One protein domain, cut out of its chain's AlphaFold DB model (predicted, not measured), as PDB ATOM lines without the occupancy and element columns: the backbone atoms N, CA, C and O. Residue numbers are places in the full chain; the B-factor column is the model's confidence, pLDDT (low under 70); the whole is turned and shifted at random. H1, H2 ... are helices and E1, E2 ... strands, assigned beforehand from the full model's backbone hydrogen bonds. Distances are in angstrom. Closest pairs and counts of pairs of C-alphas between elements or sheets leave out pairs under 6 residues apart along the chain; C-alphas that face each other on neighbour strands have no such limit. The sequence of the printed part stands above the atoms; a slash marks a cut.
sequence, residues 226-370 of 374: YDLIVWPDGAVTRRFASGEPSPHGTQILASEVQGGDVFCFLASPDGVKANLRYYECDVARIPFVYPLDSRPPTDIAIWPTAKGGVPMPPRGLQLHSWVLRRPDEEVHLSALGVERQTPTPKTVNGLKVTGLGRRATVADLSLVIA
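This is residues 226 to 370 of the 374 residues of an uncharacterized protein of Nocardioides ganghwensis (UniProt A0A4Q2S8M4). Three sheets follow one another along the longest axis: a small sheet, E2 E1 E3, at one end; a strongly twisted sheet, E6 E4 E5 E10 E9, in the middle; and a small sheet, E8 E7 E11, at the other end. The last two form a loose sandwich with their planes well off parallel, while long loops and the short H1 lie at the far side of the first. The printed part has 145 residues with eleven named strands and one named helix, in the order E1 to E5, H1, E6 to E11; the class is mostly strand, under half of the residues are in named elements, and each sheet is antiparallel. The whole is compact, with a radius of gyration of the C-alphas of 15.2 A and spans of 46 by 33 by 26 A.

E1, residues 226 to 230, and E2, residues 236 to 240, form a hairpin, with N 229 and O 237 2.9 A apart. On the other side of E1 is E3, residues 251 to 258, with N 228 and O 254 2.8 A apart. E4, residues 262 to 268, and E5, residues 277 to 282, form a hairpin, with N 263 and O 281 2.8 A apart. H1, residues 297 to 300, only grazes the sheet E2 E1 E3; it is too short for an O i to N i+4 pair, and its one O i to N i+3 pair is not within range. E6, residues 318 to 325, bends by 56 degrees at residue 321 and is the antiparallel neighbour of E4, with N 264 and O 323 2.9 A apart. E5, H1 and E6 form a split strand-helix-strand unit, two strands running the same way with E4 between them, and its crossover is right-handed. E7, residues 331 to 335, and E8, residues 338 to 341, form a hairpin, with N 333 and O 340 2.8 A apart. E9, residues 346 to 348, and E10, residues 351 to 355, form a hairpin, with N 348 and O 351 2.8 A apart; N 278 of E5 and O 354 of E10 are 2.9 A apart. E11, residues 365 to 369, pairs with E7, N 332 and O 368 being 2.8 A apart. In the sandwich, two sheets face to face with best planes 44 degrees apart, the closest C-alphas of E6 and E11 are those of Ser 321 and Ser 366, 5.5 A.

E1 begins at C-alpha 226, (122.442, 146.137, 147.545). E3 is 18.3 A long, E4 19.3 A and E6 20.7 A. E11 ends at C-alpha 369, (116.425, 162.650, 137.754).

The C-alphas farthest apart, of Asp 293 and Val 338, are 48.1 A apart. The printed part has no cut; the links E5 to H1 and H1 to E6 are long. Mean pLDDT of the printed part is 84.5; 19 residues are under 70, among them 357 to 364.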
ATOM      1  N   TYR A 226     121.271 146.649 148.244       94.38
ATOM      2  CA  TYR A 226     122.442 146.137 147.545       94.38
ATOM      3  C   TYR A 226     123.504 147.211 147.343       94.38
ATOM      4  O   TYR A 226     123.199 148.392 147.230       94.38
ATOM      5  N   ASP A 227     124.753 146.784 147.190       94.94
ATOM      6  CA  ASP A 227     125.779 147.627 146.579       94.94
ATOM      7  C   ASP A 227     125.918 147.244 145.106       94.94
ATOM      8  O   ASP A 227     126.016 146.055 144.777       94.94
ATOM      9  N   LEU A 228     125.988 148.239 144.226       95.50
ATOM     10  CA  LEU A 228     126.471 148.072 142.859       95.50
ATOM     11  C   LEU A 228     127.974 148.292 142.834       95.50
ATOM     12  O   LEU A 228     128.471 149.323 143.292       95.50
ATOM     13  N   ILE A 229     128.696 147.347 142.246       94.56
ATOM     14  CA  ILE A 229     130.139 147.446 142.060       94.56
ATOM     15  C   ILE A 229     130.484 147.375 140.579       94.56
ATOM     16  O   ILE A 229     129.847 146.650 139.810       94.56
ATOM     17  N   VAL A 230     131.513 148.120 140.194       94.50
ATOM     18  CA  VAL A 230     132.075 148.115 138.845       94.50
ATOM     19  C   VAL A 230     133.466 147.491 138.863       94.50
ATOM     20  O   VAL A 230     134.278 147.750 139.758       94.50
ATOM     21  N   TRP A 231     133.722 146.640 137.878       93.56
ATOM     22  CA  TRP A 231     134.981 145.929 137.688       93.56
ATOM     23  C   TRP A 231     135.886 146.654 136.679       93.56
ATOM     24  O   TRP A 231     135.397 147.482 135.906       93.56
ATOM     25  N   PRO A 232     137.194 146.333 136.620       90.69
ATOM     26  CA  PRO A 232     138.120 146.968 135.677       90.69
ATOM     27  C   PRO A 232     137.742 146.798 134.198       90.69
ATOM     28  O   PRO A 232     138.094 147.643 133.382       90.69
ATOM     29  N   ASP A 233     137.020 145.728 133.850       87.81
ATOM     30  CA  ASP A 233     136.513 145.463 132.495       87.81
ATOM     31  C   ASP A 233     135.162 146.154 132.200       87.81
ATOM     32  O   ASP A 233     134.541 145.916 131.159       87.81
ATOM     33  N   GLY A 234     134.688 146.999 133.120       90.38
ATOM     34  CA  GLY A 234     133.411 147.701 133.033       90.38
ATOM     35  C   GLY A 234     132.199 146.833 133.368       90.38
ATOM     36  O   GLY A 234     131.073 147.328 133.297       90.38
ATOM     37  N   ALA A 235     132.373 145.558 133.733       92.31
ATOM     38  CA  ALA A 235     131.259 144.759 134.225       92.31
ATOM     39  C   ALA A 235     130.663 145.408 135.478       92.31
ATOM     40  O   ALA A 235     131.384 145.939 136.323       92.31
ATOM     41  N   VAL A 236     129.339 145.338 135.606       94.25
ATOM     42  CA  VAL A 236     128.627 145.758 136.813       94.25
ATOM     43  C   VAL A 236     127.955 144.535 137.413       94.25
ATOM     44  O   VAL A 236     127.190 143.836 136.745       94.25
ATOM     45  N   THR A 237     128.254 144.284 138.679       94.88
ATOM     46  CA  THR A 237     127.621 143.245 139.495       94.88
ATOM     47  C   THR A 237     127.086 143.882 140.766       94.88
ATOM     48  O   THR A 237     127.380 145.039 141.073       94.88
ATOM     49  N   ARG A 238     126.329 143.117 141.542       94.06
ATOM     50  CA  ARG A 238     125.858 143.546 142.853       94.06
ATOM     51  C   ARG A 238     126.286 142.605 143.964       94.06
ATOM     52  O   ARG A 238     126.697 141.472 143.725       94.06
ATOM     53  N   ARG A 239     126.131 143.061 145.194       92.62
ATOM     54  CA  ARG A 239     126.283 142.255 146.406       92.62
ATOM     55  C   ARG A 239     125.289 142.732 147.454       92.62
ATOM     56  O   ARG A 239     124.733 143.819 147.312       92.62
ATOM     57  N   PHE A 240     125.081 141.942 148.502       91.81
ATOM     58  CA  PHE A 240     124.357 142.430 149.672       91.81
ATOM     59  C   PHE A 240     125.088 143.633 150.269       91.81
ATOM     60  O   PHE A 240     126.316 143.594 150.415       91.81
ATOM     61  N   ALA A 241     124.336 144.676 150.617       87.06
ATOM     62  CA  ALA A 241     124.858 145.777 151.413       87.06
ATOM     63  C   ALA A 241     125.309 145.200 152.765       87.06
ATOM     64  O   ALA A 241     124.497 144.710 153.546       87.06
ATOM     65  N   SER A 242     126.621 145.124 152.987       72.69
ATOM     66  CA  SER A 242     127.177 144.329 154.097       72.69
ATOM     67  C   SER A 242     128.335 144.999 154.830       72.69
ATOM     68  O   SER A 242     128.883 144.421 155.761       72.69
ATOM     69  N   GLY A 243     128.735 146.216 154.454       68.50
ATOM     70  CA  GLY A 243     129.913 146.877 155.033       68.50
ATOM     71  C   GLY A 243     131.239 146.135 154.789       68.50
ATOM     72  O   GLY A 243     132.299 146.634 155.167       68.50
ATOM     73  N   GLU A 244     131.206 144.967 154.141       78.12
ATOM     74  CA  GLU A 244     132.382 144.184 153.801       78.12
ATOM     75  C   GLU A 244     133.221 144.891 152.726       78.12
ATOM     76  O   GLU A 244     132.677 145.578 151.845       78.12
ATOM     77  N   PRO A 245     134.554 144.704 152.735       79.50
ATOM     78  CA  PRO A 245     135.419 145.229 151.689       79.50
ATOM     79  C   PRO A 245     134.977 144.746 150.305       79.50
ATOM     80  O   PRO A 245     134.595 143.589 150.128       79.50
ATOM     81  N   SER A 246     135.019 145.629 149.309       83.50
ATOM     82  CA  SER A 246     134.728 145.240 147.929       83.50
ATOM     83  C   SER A 246     135.764 144.235 147.414       83.50
ATOM     84  O   SER A 246     136.933 144.312 147.810       83.50
ATOM     85  N   PRO A 247     135.375 143.304 146.521       85.31
ATOM     86  CA  PRO A 247     136.322 142.401 145.878       85.31
ATOM     87  C   PRO A 247     137.515 143.156 145.282       85.31
ATOM     88  O   PRO A 247     137.377 144.283 144.795       85.31
ATOM     89  N   HIS A 248     138.696 142.539 145.308       86.75
ATOM     90  CA  HIS A 248     139.923 143.182 144.845       86.75
ATOM     91  C   HIS A 248     139.782 143.724 143.411       86.75
ATOM     92  O   HIS A 248     139.386 143.003 142.496       86.75
ATOM     93  N   GLY A 249     140.149 144.994 143.213       88.44
ATOM     94  CA  GLY A 249     140.097 145.666 141.912       88.44
ATOM     95  C   GLY A 249     138.728 146.242 141.535       88.44
ATOM     96  O   GLY A 249     138.608 146.818 140.459       88.44
ATOM     97  N   THR A 250     137.714 146.125 142.395       92.69
ATOM     98  CA  THR A 250     136.391 146.721 142.158       92.69
ATOM     99  C   THR A 250     136.249 148.094 142.808       92.69
ATOM    100  O   THR A 250     136.966 148.433 143.752       92.69
ATOM    101  N   GLN A 251     135.306 148.889 142.306       93.25
ATOM    102  CA  GLN A 251     134.884 150.152 142.913       93.25
ATOM    103  C   GLN A 251     133.390 150.087 143.226       93.25
ATOM    104  O   GLN A 251     132.622 149.519 142.448       93.25
ATOM    105  N   ILE A 252     132.972 150.668 144.351       93.62
ATOM    106  CA  ILE A 252     131.546 150.849 144.639       93.62
ATOM    107  C   ILE A 252     131.032 151.934 143.696       93.62
ATOM    108  O   ILE A 252     131.498 153.071 143.741       93.62
ATOM    109  N   LEU A 253     130.096 151.558 142.831       94.44
ATOM    110  CA  LEU A 253     129.409 152.479 141.937       94.44
ATOM    111  C   LEU A 253     128.281 153.193 142.688       94.44
ATOM    112  O   LEU A 253     128.149 154.406 142.587       94.44
ATOM    113  N   ALA A 254     127.508 152.438 143.469       94.75
ATOM    114  CA  ALA A 254     126.453 152.944 144.335       94.75
ATOM    115  C   ALA A 254     126.252 151.995 145.522       94.75
ATOM    116  O   ALA A 254     126.353 150.779 145.356       94.75
ATOM    117  N   SER A 255     125.970 152.540 146.700       94.25
ATOM    118  CA  SER A 255     125.710 151.783 147.930       94.25
ATOM    119  C   SER A 255     124.241 151.872 148.327       94.25
ATOM    120  O   SER A 255     123.588 152.861 147.999       94.25
ATOM    121  N   GLU A 256     123.757 150.871 149.064       93.06
ATOM    122  CA  GLU A 256     122.402 150.861 149.657       93.06
ATOM    123  C   GLU A 256     121.278 151.094 148.624       93.06
ATOM    124  O   GLU A 256     120.254 151.724 148.892       93.06
ATOM    125  N   VAL A 257     121.472 150.579 147.408       94.19
ATOM    126  CA  VAL A 257     120.506 150.693 146.314       94.19
ATOM    127  C   VAL A 257     119.358 149.719 146.527       94.19
ATOM    128  O   VAL A 257     119.577 148.570 146.926       94.19
ATOM    129  N   GLN A 258     118.133 150.132 146.216       94.38
ATOM    130  CA  GLN A 258     116.980 149.249 146.359       94.38
ATOM    131  C   GLN A 258     116.903 148.329 145.141       94.38
ATOM    132  O   GLN A 258     117.072 148.751 143.998       94.38
ATOM    133  N   GLY A 259     116.602 147.048 145.344       92.06
ATOM    134  CA  GLY A 259     116.468 146.109 144.226       92.06
ATOM    135  C   GLY A 259     115.358 146.473 143.231       92.06
ATOM    136  O   GLY A 259     115.433 146.074 142.067       92.06
ATOM    137  N   GLY A 260     114.365 147.253 143.671       92.88
ATOM    138  CA  GLY A 260     113.308 147.812 142.827       92.88
ATOM    139  C   GLY A 260     113.737 148.998 141.955       92.88
ATOM    140  O   GLY A 260     112.977 149.371 141.063       92.88
ATOM    141  N   ASP A 261     114.924 149.566 142.181       95.25
ATOM    142  CA  ASP A 261     115.441 150.685 141.395       95.25
ATOM    143  C   ASP A 261     115.855 150.242 139.985       95.25
ATOM    144  O   ASP A 261     116.089 149.061 139.688       95.25
ATOM    145  N   VAL A 262     115.988 151.223 139.097       94.75
ATOM    146  CA  VAL A 262     116.474 151.050 137.731       94.75
ATOM    147  C   VAL A 262     117.806 151.776 137.585       94.75
ATOM    148  O   VAL A 262     117.906 152.988 137.775       94.75
ATOM    149  N   PHE A 263     118.837 151.026 137.205       95.56
ATOM    150  CA  PHE A 263     120.137 151.565 136.837       95.56
ATOM    151  C   PHE A 263     120.087 152.076 135.395       95.56
ATOM    152  O   PHE A 263     119.973 151.299 134.439       95.56
ATOM    153  N   CYS A 264     120.160 153.395 135.244       95.31
ATOM    154  CA  CYS A 264     120.119 154.095 133.968       95.31
ATOM    155  C   CYS A 264     121.510 154.622 133.627       95.31
ATOM    156  O   CYS A 264     122.119 155.310 134.442       95.31
ATOM    157  N   PHE A 265     122.019 154.344 132.427       94.44
ATOM    158  CA  PHE A 265     123.383 154.749 132.079       94.44
ATOM    159  C   PHE A 265     123.618 155.030 130.597       94.44
ATOM    160  O   PHE A 265     122.925 154.528 129.708       94.44
ATOM    161  N   LEU A 266     124.639 155.848 130.343       91.25
ATOM    162  CA  LEU A 266     125.174 156.183 129.032       91.25
ATOM    163  C   LEU A 266     126.507 155.475 128.823       91.25
ATOM    164  O   LEU A 266     127.436 155.668 129.608       91.25
ATOM    165  N   ALA A 267     126.624 154.700 127.745       90.25
ATOM    166  CA  ALA A 267     127.868 154.013 127.405       90.25
ATOM    167  C   ALA A 267     128.164 154.007 125.896       90.25
ATOM    168  O   ALA A 267     127.249 154.128 125.071       90.25
ATOM    169  N   SER A 268     129.443 153.870 125.527       86.94
ATOM    170  CA  SER A 268     129.889 153.746 124.127       86.94
ATOM    171  C   SER A 268     131.043 152.737 123.950       86.94
ATOM    172  O   SER A 268     131.803 152.520 124.890       86.94
ATOM    173  N   PRO A 269     131.188 152.109 122.765       80.88
ATOM    174  CA  PRO A 269     132.184 151.054 122.530       80.88
ATOM    175  C   PRO A 269     133.626 151.542 122.323       80.88
ATOM    176  O   PRO A 269     134.560 150.821 122.634       80.88
ATOM    177  N   ASP A 270     133.830 152.742 121.782       73.25
ATOM    178  CA  ASP A 270     135.146 153.245 121.356       73.25
ATOM    179  C   ASP A 270     135.585 154.508 122.114       73.25
ATOM    180  O   ASP A 270     136.594 155.119 121.773       73.25
ATOM    181  N   GLY A 271     134.799 154.954 123.100       61.78
ATOM    182  CA  GLY A 271     134.995 156.247 123.765       61.78
ATOM    183  C   GLY A 271     134.857 157.468 122.846       61.78
ATOM    184  O   GLY A 271     134.925 158.612 123.303       61.78
ATOM    185  N   VAL A 272     134.607 157.255 121.549       56.62
ATOM    186  CA  VAL A 272     134.425 158.304 120.553       56.62
ATOM    187  C   VAL A 272     132.939 158.642 120.452       56.62
ATOM    188  O   VAL A 272     132.039 157.809 120.542       56.62
ATOM    189  N   LYS A 273     132.676 159.934 120.266       58.78
ATOM    190  CA  LYS A 273     131.382 160.619 120.410       58.78
ATOM    191  C   LYS A 273     130.252 160.139 119.470       58.78
ATOM    192  O   LYS A 273     129.186 160.738 119.466       58.78
ATOM    193  N   ALA A 274     130.449 159.107 118.645       59.41
ATOM    194  CA  ALA A 274     129.561 158.797 117.519       59.41
ATOM    195  C   ALA A 274     128.490 157.720 117.788       59.41
ATOM    196  O   ALA A 274     127.526 157.651 117.025       59.41
ATOM    197  N   ASN A 275     128.617 156.912 118.853       75.19
ATOM    198  CA  ASN A 275     127.749 155.748 119.104       75.19
ATOM    199  C   ASN A 275     127.257 155.644 120.559       75.19
ATOM    200  O   ASN A 275     127.193 154.552 121.124       75.19
ATOM    201  N   LEU A 276     126.909 156.781 121.170       84.88
ATOM    202  CA  LEU A 276     126.373 156.818 122.529       84.88
ATOM    203  C   LEU A 276     125.012 156.111 122.603       84.88
ATOM    204  O   LEU A 276     124.106 156.371 121.798       84.88
ATOM    205  N   ARG A 277     124.869 155.222 123.584       88.94
ATOM    206  CA  ARG A 277     123.638 154.479 123.848       88.94
ATOM    207  C   ARG A 277     123.170 154.733 125.272       88.94
ATOM    208  O   ARG A 277     123.984 154.785 126.190       88.94
ATOM    209  N   TYR A 278     121.859 154.879 125.413       91.19
ATOM    210  CA  TYR A 278     121.163 154.924 126.689       91.19
ATOM    211  C   TYR A 278     120.645 153.533 127.032       91.19
ATOM    212  O   TYR A 278     120.053 152.873 126.170       91.19
ATOM    213  N   TYR A 279     120.881 153.110 128.269       92.75
ATOM    214  CA  TYR A 279     120.521 151.804 128.797       92.75
ATOM    215  C   TYR A 279     119.698 151.938 130.078       92.75
ATOM    216  O   TYR A 279     119.976 152.806 130.903       92.75
ATOM    217  N   GLU A 280     118.741 151.029 130.267       93.69
ATOM    218  CA  GLU A 280     118.080 150.795 131.554       93.69
ATOM    219  C   GLU A 280     118.192 149.315 131.939       93.69
ATOM    220  O   GLU A 280     117.914 148.424 131.124       93.69
ATOM    221  N   CYS A 281     118.559 149.058 133.192       91.56
ATOM    222  CA  CYS A 281     118.624 147.725 133.776       91.56
ATOM    223  C   CYS A 281     118.015 147.737 135.180       91.56
ATOM    224  O   CYS A 281     118.449 148.511 136.028       91.56
ATOM    225  N   ASP A 282     117.040 146.866 135.442       91.69
ATOM    226  CA  ASP A 282     116.504 146.691 136.796       91.69
ATOM    227  C   ASP A 282     117.636 146.229 137.728       91.69
ATOM    228  O   ASP A 282     118.332 145.250 137.423       91.69
ATOM    229  N   VAL A 283     117.798 146.865 138.889       93.62
ATOM    230  CA  VAL A 283     118.823 146.475 139.871       93.62
ATOM    231  C   VAL A 283     118.620 145.019 140.300       93.62
ATOM    232  O   VAL A 283     119.580 144.248 140.376       93.62
ATOM    233  N   ALA A 284     117.367 144.577 140.461       91.75
ATOM    234  CA  ALA A 284     116.961 143.182 140.675       91.75
ATOM    235  C   ALA A 284     117.552 142.180 139.659       91.75
ATOM    236  O   ALA A 284     117.653 140.986 139.955       91.75
ATOM    237  N   ARG A 285     117.936 142.639 138.464       90.75
ATOM    238  CA  ARG A 285     118.479 141.811 137.383       90.75
ATOM    239  C   ARG A 285     119.983 141.930 137.219       90.75
ATOM    240  O   ARG A 285     120.537 141.068 136.541       90.75
ATOM    241  N   ILE A 286     120.652 142.911 137.815       93.69
ATOM    242  CA  ILE A 286     122.119 142.952 137.845       93.69
ATOM    243  C   ILE A 286     122.612 141.715 138.616       93.69
ATOM    244  O   ILE A 286     122.059 141.411 139.676       93.69
ATOM    245  N   PRO A 287     123.578 140.944 138.085       94.00
ATOM    246  CA  PRO A 287     123.955 139.686 138.701       94.00
ATOM    247  C   PRO A 287     124.751 139.906 139.978       94.00
ATOM    248  O   PRO A 287     125.516 140.868 140.084       94.00
ATOM    249  N   PHE A 288     124.574 139.014 140.946       94.19
ATOM    250  CA  PHE A 288     125.411 139.014 142.140       94.19
ATOM    251  C   PHE A 288     126.853 138.595 141.831       94.19
ATOM    252  O   PHE A 288     127.124 137.914 140.841       94.19
ATOM    253  N   VAL A 289     127.774 138.983 142.709       90.50
ATOM    254  CA  VAL A 289     129.123 138.416 142.753       90.50
ATOM    255  C   VAL A 289     129.050 137.002 143.321       90.50
ATOM    256  O   VAL A 289     128.542 136.809 144.423       90.50
ATOM    257  N   TYR A 290     129.608 136.039 142.591       86.62
ATOM    258  CA  TYR A 290     129.789 134.667 143.060       86.62
ATOM    259  C   TYR A 290     131.245 134.235 142.877       86.62
ATOM    260  O   TYR A 290     131.903 134.693 141.935       86.62
ATOM    261  N   PRO A 291     131.759 133.343 143.736       74.94
ATOM    262  CA  PRO A 291     132.986 132.617 143.443       74.94
ATOM    263  C   PRO A 291     132.714 131.640 142.285       74.94
ATOM    264  O   PRO A 291     131.841 130.785 142.387       74.94
ATOM    265  N   LEU A 292     133.427 131.789 141.165       75.44
ATOM    266  CA  LEU A 292     133.266 130.950 139.963       75.44
ATOM    267  C   LEU A 292     134.507 130.078 139.706       75.44
ATOM    268  O   LEU A 292     134.924 129.896 138.561       75.44
ATOM    269  N   ASP A 293     135.115 129.565 140.776       70.00
ATOM    270  CA  ASP A 293     136.364 128.799 140.759       70.00
ATOM    271  C   ASP A 293     137.488 129.510 139.980       70.00
ATOM    272  O   ASP A 293     137.966 130.571 140.378       70.00
ATOM    273  N   SER A 294     137.916 128.929 138.854       67.06
ATOM    274  CA  SER A 294     138.973 129.447 137.983       67.06
ATOM    275  C   SER A 294     138.528 130.612 137.097       67.06
ATOM    276  O   SER A 294     139.359 131.188 136.389       67.06
ATOM    277  N   ARG A 295     137.238 130.967 137.105       71.19
ATOM    278  CA  ARG A 295     136.712 132.063 136.292       71.19
ATOM    279  C   ARG A 295     136.711 133.388 137.030       71.19
ATOM    280  O   ARG A 295     136.420 133.430 138.226       71.19
ATOM    281  N   PRO A 296     136.936 134.497 136.304       78.19
ATOM    282  CA  PRO A 296     136.672 135.816 136.845       78.19
ATOM    283  C   PRO A 296     135.210 135.904 137.310       78.19
ATOM    284  O   PRO A 296     134.312 135.528 136.551       78.19
ATOM    285  N   PRO A 297     134.930 136.462 138.501       82.12
ATOM    286  CA  PRO A 297     133.558 136.698 138.949       82.12
ATOM    287  C   PRO A 297     132.728 137.544 137.969       82.12
ATOM    288  O   PRO A 297     131.505 137.494 138.000       82.12
ATOM    289  N   THR A 298     133.372 138.296 137.068       83.19
ATOM    290  CA  THR A 298     132.706 139.090 136.025       83.19
ATOM    291  C   THR A 298     132.066 138.257 134.921       83.19
ATOM    292  O   THR A 298     131.229 138.782 134.188       83.19
ATOM    293  N   ASP A 299     132.372 136.965 134.804       83.62
ATOM    294  CA  ASP A 299     131.788 136.099 133.773       83.62
ATOM    295  C   ASP A 299     130.274 135.925 133.912       83.62
ATOM    296  O   ASP A 299     129.593 135.665 132.920       83.62
ATOM    297  N   ILE A 300     129.718 136.151 135.105       86.25
ATOM    298  CA  ILE A 300     128.266 136.178 135.296       86.25
ATOM    299  C   ILE A 300     127.601 137.457 134.767       86.25
ATOM    300  O   ILE A 300     126.383 137.477 134.584       86.25
ATOM    301  N   ALA A 301     128.363 138.513 134.464       88.69
ATOM    302  CA  ALA A 301     127.870 139.773 133.900       88.69
ATOM    303  C   ALA A 301     127.508 139.639 132.412       88.69
ATOM    304  O   ALA A 301     128.035 140.332 131.539       88.69
ATOM    305  N   ILE A 302     126.575 138.733 132.130       85.31
ATOM    306  CA  ILE A 302     126.019 138.442 130.817       85.31
ATOM    307  C   ILE A 302     124.491 138.513 130.852       85.31
ATOM    308  O   ILE A 302     123.830 138.225 131.859       85.31
ATOM    309  N   TRP A 303     123.903 138.849 129.711       81.56
ATOM    310  CA  TRP A 303     122.508 138.571 129.439       81.56
ATOM    311  C   TRP A 303     122.361 137.158 128.858       81.56
ATOM    312  O   TRP A 303     122.934 136.885 127.801       81.56
ATOM    313  N   PRO A 304     121.593 136.250 129.486       77.19
ATOM    314  CA  PRO A 304     121.490 134.874 129.018       77.19
ATOM    315  C   PRO A 304     120.761 134.794 127.669       77.19
ATOM    316  O   PRO A 304     119.655 135.306 127.497       77.19
ATOM    317  N   THR A 305     121.358 134.085 126.712       73.19
ATOM    318  CA  THR A 305     120.750 133.748 125.416       73.19
ATOM    319  C   THR A 305     120.829 132.239 125.190       73.19
ATOM    320  O   THR A 305     121.533 131.526 125.905       73.19
ATOM    321  N   ALA A 306     120.130 131.726 124.172       66.00
ATOM    322  CA  ALA A 306     120.232 130.313 123.796       66.00
ATOM    323  C   ALA A 306     121.654 129.898 123.356       66.00
ATOM    324  O   ALA A 306     121.950 128.707 123.335       66.00
ATOM    325  N   LYS A 307     122.520 130.867 123.023       66.00
ATOM    326  CA  LYS A 307     123.900 130.662 122.557       66.00
ATOM    327  C   LYS A 307     124.971 130.884 123.643       66.00
ATOM    328  O   LYS A 307     126.129 131.040 123.301       66.00
ATOM    329  N   GLY A 308     124.603 130.930 124.926       64.19
ATOM    330  CA  GLY A 308     125.565 131.096 126.034       64.19
ATOM    331  C   GLY A 308     125.561 132.484 126.679       64.19
ATOM    332  O   GLY A 308     125.969 132.620 127.824       64.19
ATOM    333  N   GLY A 309     124.968 133.481 126.018       75.88
ATOM    334  CA  GLY A 309     124.776 134.833 126.544       75.88
ATOM    335  C   GLY A 309     125.525 135.908 125.763       75.88
ATOM    336  O   GLY A 309     126.276 135.604 124.847       75.88
ATOM    337  N   VAL A 310     125.255 137.172 126.077       79.56
ATOM    338  CA  VAL A 310     125.999 138.333 125.560       79.56
ATOM    339  C   VAL A 310     126.488 139.173 126.737       79.56
ATOM    340  O   VAL A 310     125.750 139.253 127.722       79.56
ATOM    341  N   PRO A 311     127.674 139.804 126.683       82.69
ATOM    342  CA  PRO A 311     128.139 140.683 127.752       82.69
ATOM    343  C   PRO A 311     127.077 141.715 128.130       82.69
ATOM    344  O   PRO A 311     126.460 142.339 127.263       82.69
ATOM    345  N   MET A 312     126.828 141.869 129.430       86.62
ATOM    346  CA  MET A 312     125.887 142.863 129.925       86.62
ATOM    347  C   MET A 312     126.589 144.229 129.946       86.62
ATOM    348  O   MET A 312     127.609 144.371 130.625       86.62
ATOM    349  N   PRO A 313     126.075 145.246 129.230       83.56
ATOM    350  CA  PRO A 313     126.600 146.600 129.320       83.56
ATOM    351  C   PRO A 313     126.629 147.087 130.779       83.56
ATOM    352  O   PRO A 313     125.713 146.757 131.535       83.56
ATOM    353  N   PRO A 314     127.645 147.870 131.177       87.25
ATOM    354  CA  PRO A 314     128.681 148.460 130.334       87.25
ATOM    355  C   PRO A 314     129.958 147.606 130.180       87.25
ATOM    356  O   PRO A 314     130.981 148.167 129.807       87.25
ATOM    357  N   ARG A 315     129.943 146.279 130.400       88.88
ATOM    358  CA  ARG A 315     131.139 145.437 130.177       88.88
ATOM    359  C   ARG A 315     131.682 145.622 128.755       88.88
ATOM    360  O   ARG A 315     130.925 145.508 127.789       88.88
ATOM    361  N   GLY A 316     132.973 145.930 128.636       85.38
ATOM    362  CA  GLY A 316     133.618 146.241 127.354       85.38
ATOM    363  C   GLY A 316     133.193 147.573 126.713       85.38
ATOM    364  O   GLY A 316     133.562 147.841 125.572       85.38
ATOM    365  N   LEU A 317     132.420 148.410 127.412       87.50
ATOM    366  CA  LEU A 317     132.031 149.757 126.996       87.50
ATOM    367  C   LEU A 317     132.589 150.795 127.975       87.50
ATOM    368  O   LEU A 317     132.749 150.544 129.167       87.50
ATOM    369  N   GLN A 318     132.804 152.014 127.491       88.06
ATOM    370  CA  GLN A 318     133.083 153.149 128.358       88.06
ATOM    371  C   GLN A 318     131.777 153.690 128.942       88.06
ATOM    372  O   GLN A 318     130.917 154.163 128.196       88.06
ATOM    373  N   LEU A 319     131.643 153.634 130.268       90.19
ATOM    374  CA  LEU A 319     130.570 154.278 131.025       90.19
ATOM    375  C   LEU A 319     130.848 155.786 131.140       90.19
ATOM    376  O   LEU A 319     131.901 156.178 131.637       90.19
ATOM    377  N   HIS A 320     129.912 156.626 130.692       89.38
ATOM    378  CA  HIS A 320     130.071 158.091 130.670       89.38
ATOM    379  C   HIS A 320     129.282 158.799 131.770       89.38
ATOM    380  O   HIS A 320     129.779 159.728 132.395       89.38
ATOM    381  N   SER A 321     128.041 158.374 131.997       91.56
ATOM    382  CA  SER A 321     127.151 158.941 133.013       91.56
ATOM    383  C   SER A 321     126.125 157.894 133.423       91.56
ATOM    384  O   SER A 321     125.770 157.029 132.619       91.56
ATOM    385  N   TRP A 322     125.656 157.958 134.663       95.31
ATOM    386  CA  TRP A 322     124.644 157.058 135.193       95.31
ATOM    387  C   TRP A 322     123.835 157.738 136.296       95.31
ATOM    388  O   TRP A 322     124.311 158.679 136.924       95.31
ATOM    389  N   VAL A 323     122.623 157.236 136.518       96.25
ATOM    390  CA  VAL A 323     121.759 157.559 137.659       96.25
ATOM    391  C   VAL A 323     121.009 156.305 138.094       96.25
ATOM    392  O   VAL A 323     120.789 155.387 137.297       96.25
ATOM    393  N   LEU A 324     120.611 156.270 139.360       96.00
ATOM    394  CA  LEU A 324     119.624 155.325 139.866       96.00
ATOM    395  C   LEU A 324     118.305 156.058 139.976       96.00
ATOM    396  O   LEU A 324     118.267 157.152 140.534       96.00
ATOM    397  N   ARG A 325     117.256 155.455 139.431       94.75
ATOM    398  CA  ARG A 325     115.910 155.993 139.548       94.75
ATOM    399  C   ARG A 325     114.970 154.983 140.169       94.75
ATOM    400  O   ARG A 325     115.105 153.776 139.940       94.75
ATOM    401  N   ARG A 326     113.960 155.485 140.854       93.12
ATOM    402  CA  ARG A 326     112.790 154.702 141.232       93.12
ATOM    403  C   ARG A 326     111.908 154.439 140.003       93.12
ATOM    404  O   ARG A 326     112.015 155.139 138.988       93.12
ATOM    405  N   PRO A 327     111.036 153.417 140.040       88.00
ATOM    406  CA  PRO A 327     110.173 153.082 138.906       88.00
ATOM    407  C   PRO A 327     109.280 154.231 138.413       88.00
ATOM    408  O   PRO A 327     108.972 154.271 137.218       88.00
ATOM    409  N   ASP A 328     108.887 155.129 139.314       89.75
ATOM    410  CA  ASP A 328     108.019 156.294 139.112       89.75
ATOM    411  C   ASP A 328     108.764 157.586 138.742       89.75
ATOM    412  O   ASP A 328     108.140 158.533 138.271       89.75
ATOM    413  N   GLU A 329     110.087 157.614 138.886       92.50
ATOM    414  CA  GLU A 329     110.917 158.763 138.530       92.50
ATOM    415  C   GLU A 329     111.241 158.789 137.025       92.50
ATOM    416  O   GLU A 329     111.453 157.749 136.383       92.50
ATOM    417  N   GLU A 330     111.332 159.994 136.458       91.69
ATOM    418  CA  GLU A 330     111.762 160.208 135.075       91.69
ATOM    419  C   GLU A 330     113.252 160.558 134.989       91.69
ATOM    420  O   GLU A 330     113.793 161.286 135.822       91.69
ATOM    421  N   VAL A 331     113.921 160.068 133.936       92.56
ATOM    422  CA  VAL A 331     115.317 160.422 133.640       92.56
ATOM    423  C   VAL A 331     115.375 161.437 132.513       92.56
ATOM    424  O   VAL A 331     114.787 161.256 131.443       92.56
ATOM    425  N   HIS A 332     116.152 162.490 132.727       92.00
ATOM    426  CA  HIS A 332     116.469 163.493 131.726       92.00
ATOM    427  C   HIS A 332     117.940 163.402 131.307       92.00
ATOM    428  O   HIS A 332     118.833 163.089 132.092       92.00
ATOM    429  N   LEU A 333     118.190 163.705 130.036       89.25
ATOM    430  CA  LEU A 333     119.502 164.067 129.517       89.25
ATOM    431  C   LEU A 333     119.701 165.561 129.752       89.25
ATOM    432  O   LEU A 333     118.951 166.370 129.204       89.25
ATOM    433  N   SER A 334     120.724 165.916 130.516       87.06
ATOM    434  CA  SER A 334     121.150 167.296 130.722       87.06
ATOM    435  C   SER A 334     122.408 167.573 129.908       87.06
ATOM    436  O   SER A 334     123.394 166.837 130.013       87.06
ATOM    437  N   ALA A 335     122.364 168.614 129.074       83.94
ATOM    438  CA  ALA A 335     123.524 169.130 128.357       83.94
ATOM    439  C   ALA A 335     123.512 170.655 128.324       83.94
ATOM    440  O   ALA A 335     122.542 171.260 127.866       83.94
ATOM    441  N   LEU A 336     124.601 171.280 128.785       79.56
ATOM    442  CA  LEU A 336     124.757 172.743 128.824       79.56
ATOM    443  C   LEU A 336     123.564 173.462 129.497       79.56
ATOM    444  O   LEU A 336     123.144 174.530 129.055       79.56
ATOM    445  N   GLY A 337     122.988 172.855 130.543       73.62
ATOM    446  CA  GLY A 337     121.839 173.393 131.281       73.62
ATOM    447  C   GLY A 337     120.476 173.204 130.604       73.62
ATOM    448  O   GLY A 337     119.473 173.683 131.124       73.62
ATOM    449  N   VAL A 338     120.415 172.515 129.461       78.81
ATOM    450  CA  VAL A 338     119.155 172.120 128.823       78.81
ATOM    451  C   VAL A 338     118.861 170.670 129.167       78.81
ATOM    452  O   VAL A 338     119.613 169.772 128.789       78.81
ATOM    453  N   GLU A 339     117.730 170.450 129.828       85.06
ATOM    454  CA  GLU A 339     117.216 169.116 130.112       85.06
ATOM    455  C   GLU A 339     116.208 168.673 129.059       85.06
ATOM    456  O   GLU A 339     115.362 169.442 128.590       85.06
ATOM    457  N   ARG A 340     116.307 167.407 128.664       85.62
ATOM    458  CA  ARG A 340     115.336 166.748 127.795       85.62
ATOM    459  C   ARG A 340     115.064 165.359 128.320       85.62
ATOM    460  O   ARG A 340     116.001 164.642 128.652       85.62
ATOM    461  N   GLN A 341     113.804 164.956 128.297       86.81
ATOM    462  CA  GLN A 341     113.418 163.592 128.630       86.81
ATOM    463  C   GLN A 341     114.231 162.576 127.813       86.81
ATOM    464  O   GLN A 341     114.435 162.753 126.602       86.81
ATOM    465  N   THR A 342     114.726 161.523 128.468       85.12
ATOM    466  CA  THR A 342     115.428 160.445 127.766       85.12
ATOM    467  C   THR A 342     114.489 159.770 126.764       85.12
ATOM    468  O   THR A 342     113.319 159.540 127.075       85.12
ATOM    469  N   PRO A 343     114.974 159.399 125.568       85.81
ATOM    470  CA  PRO A 343     114.162 158.649 124.621       85.81
ATOM    471  C   PRO A 343     113.775 157.288 125.197       85.81
ATOM    472  O   PRO A 343     114.602 156.612 125.808       85.81
ATOM    473  N   THR A 344     112.546 156.846 124.926       86.25
ATOM    474  CA  THR A 344     112.052 155.547 125.393       86.25
ATOM    475  C   THR A 344     112.900 154.405 124.818       86.25
ATOM    476  O   THR A 344     112.954 154.229 123.592       86.25
ATOM    477  N   PRO A 345     113.569 153.608 125.666       87.31
ATOM    478  CA  PRO A 345     114.410 152.523 125.199       87.31
ATOM    479  C   PRO A 345     113.585 151.329 124.709       87.31
ATOM    480  O   PRO A 345     112.492 151.042 125.202       87.31
ATOM    481  N   LYS A 346     114.124 150.590 123.736       88.56
ATOM    482  CA  LYS A 346     113.533 149.332 123.264       88.56
ATOM    483  C   LYS A 346     114.141 148.169 124.027       88.56
ATOM    484  O   LYS A 346     115.335 148.165 124.300       88.56
ATOM    485  N   THR A 347     113.338 147.152 124.318       85.25
ATOM    486  CA  THR A 347     113.864 145.921 124.916       85.25
ATOM    487  C   THR A 347     114.561 145.091 123.841       85.25
ATOM    488  O   THR A 347     113.923 144.636 122.892       85.25
ATOM    489  N   VAL A 348     115.864 144.883 123.995       77.69
ATOM    490  CA  VAL A 348     116.700 144.028 123.150       77.69
ATOM    491  C   VAL A 348     117.356 143.012 124.064       77.69
ATOM    492  O   VAL A 348     118.142 143.384 124.928       77.69
ATOM    493  N   ASN A 349     117.013 141.732 123.893       67.62
ATOM    494  CA  ASN A 349     117.479 140.663 124.779       67.62
ATOM    495  C   ASN A 349     117.283 141.055 126.256       67.62
ATOM    496  O   ASN A 349     118.239 141.121 127.004       67.62
ATOM    497  N   GLY A 350     116.065 141.450 126.644       68.94
ATOM    498  CA  GLY A 350     115.703 141.811 128.024       68.94
ATOM    499  C   GLY A 350     116.408 143.018 128.662       68.94
ATOM    500  O   GLY A 350     116.020 143.400 129.765       68.94
ATOM    501  N   LEU A 351     117.359 143.646 127.967       79.69
ATOM    502  CA  LEU A 351     117.951 144.935 128.307       79.69
ATOM    503  C   LEU A 351     117.243 146.038 127.522       79.69
ATOM    504  O   LEU A 351     117.016 145.915 126.317       79.69
ATOM    505  N   LYS A 352     116.901 147.139 128.181       85.94
ATOM    506  CA  LYS A 352     116.315 148.299 127.513       85.94
ATOM    507  C   LYS A 352     117.440 149.183 126.979       85.94
ATOM    508  O   LYS A 352     118.282 149.629 127.749       85.94
ATOM    509  N   VAL A 353     117.467 149.426 125.668       87.44
ATOM    510  CA  VAL A 353     118.499 150.234 125.006       87.44
ATOM    511  C   VAL A 353     117.933 151.114 123.890       87.44
ATOM    512  O   VAL A 353     117.007 150.730 123.169       87.44
ATOM    513  N   THR A 354     118.512 152.300 123.706       88.25
ATOM    514  CA  THR A 354     118.295 153.144 122.523       88.25
ATOM    515  C   THR A 354     119.541 153.954 122.170       88.25
ATOM    516  O   THR A 354     120.354 154.292 123.029       88.25
ATOM    517  N   GLY A 355     119.728 154.236 120.881       82.94
ATOM    518  CA  GLY A 355     120.827 155.074 120.403       82.94
ATOM    519  C   GLY A 355     120.457 156.554 120.460       82.94
ATOM    520  O   GLY A 355     119.356 156.924 120.062       82.94
ATOM    521  N   LEU A 356     121.394 157.407 120.879       77.81
ATOM    522  CA  LEU A 356     121.181 158.862 120.963       77.81
ATOM    523  C   LEU A 356     121.553 159.622 119.668       77.81
ATOM    524  O   LEU A 356     121.458 160.846 119.603       77.81
ATOM    525  N   GLY A 357     121.924 158.897 118.604       66.19
ATOM    526  CA  GLY A 357     122.266 159.451 117.289       66.19
ATOM    527  C   GLY A 357     123.669 160.081 117.210       66.19
ATOM    528  O   GLY A 357     124.292 160.406 118.214       66.19
ATOM    529  N   ARG A 358     124.179 160.286 115.984       58.19
ATOM    530  CA  ARG A 358     125.570 160.728 115.701       58.19
ATOM    531  C   ARG A 358     125.912 162.178 116.102       58.19
ATOM    532  O   ARG A 358     127.021 162.624 115.830       58.19
ATOM    533  N   ARG A 359     124.969 162.947 116.661       55.38
ATOM    534  CA  ARG A 359     125.140 164.389 116.955       55.38
ATOM    535  C   ARG A 359     125.366 164.709 118.436       55.38
ATOM    536  O   ARG A 359     125.608 165.865 118.761       55.38
ATOM    537  N   ALA A 360     125.286 163.720 119.320       57.53
ATOM    538  CA  ALA A 360     125.473 163.902 120.752       57.53
ATOM    539  C   ALA A 360     126.972 163.880 121.103       57.53
ATOM    540  O   ALA A 360     127.595 162.821 121.126       57.53
ATOM    541  N   THR A 361     127.584 165.037 121.362       60.56
ATOM    542  CA  THR A 361     128.961 165.083 121.870       60.56
ATOM    543  C   THR A 361     128.974 164.846 123.378       60.56
ATOM    544  O   THR A 361     128.445 165.649 124.132       60.56
ATOM    545  N   VAL A 362     129.616 163.751 123.797       58.88
ATOM    546  CA  VAL A 362     129.664 163.219 125.177       58.88
ATOM    547  C   VAL A 362     130.106 164.223 126.247       58.88
ATOM    548  O   VAL A 362     129.693 164.083 127.389       58.88
ATOM    549  N   ALA A 363     130.921 165.224 125.897       60.53
ATOM    550  CA  ALA A 363     131.637 166.053 126.871       60.53
ATOM    551  C   ALA A 363     130.735 166.801 127.873       60.53
ATOM    552  O   ALA A 363     131.218 167.137 128.946       60.53
ATOM    553  N   ASP A 364     129.449 166.988 127.556       66.94
ATOM    554  CA  ASP A 364     128.509 167.740 128.395       66.94
ATOM    555  C   ASP A 364     127.213 166.974 128.706       66.94
ATOM    556  O   ASP A 364     126.291 167.560 129.263       66.94
ATOM    557  N   LEU A 365     127.099 165.696 128.323       81.12
ATOM    558  CA  LEU A 365     125.874 164.913 128.526       81.12
ATOM    559  C   LEU A 365     125.920 164.168 129.858       81.12
ATOM    560  O   LEU A 365     126.720 163.252 130.041       81.12
ATOM    561  N   SER A 366     125.001 164.518 130.749       87.62
ATOM    562  CA  SER A 366     124.766 163.820 132.011       87.62
ATOM    563  C   SER A 366     123.329 163.315 132.087       87.62
ATOM    564  O   SER A 366     122.428 163.866 131.453       87.62
ATOM    565  N   LEU A 367     123.120 162.232 132.828       91.19
ATOM    566  CA  LEU A 367     121.789 161.813 133.243       91.19
ATOM    567  C   LEU A 367     121.451 162.490 134.570       91.19
ATOM    568  O   LEU A 367     122.301 162.568 135.456       91.19
ATOM    569  N   VAL A 368     120.215 162.959 134.698       92.06
ATOM    570  CA  VAL A 368     119.664 163.525 135.934       92.06
ATOM    571  C   VAL A 368     118.253 162.987 136.154       92.06
ATOM    572  O   VAL A 368     117.567 162.632 135.192       92.06
ATOM    573  N   ILE A 369     117.826 162.908 137.412       90.94
ATOM    574  CA  ILE A 369     116.425 162.650 137.754       90.94
ATOM    575  C   ILE A 369     115.665 163.962 137.589       90.94
ATOM    576  O   ILE A 369     116.143 165.002 138.049       90.94
ATOM    577  N   ALA A 370     114.524 163.924 136.902       86.56
ATOM    578  CA  ALA A 370     113.677 165.100 136.753       86.56
ATOM    579  C   ALA A 370     113.302 165.629 138.144       86.56
ATOM    580  O   ALA A 370     112.873 164.862 139.004       86.56
TER     581      ALA A 370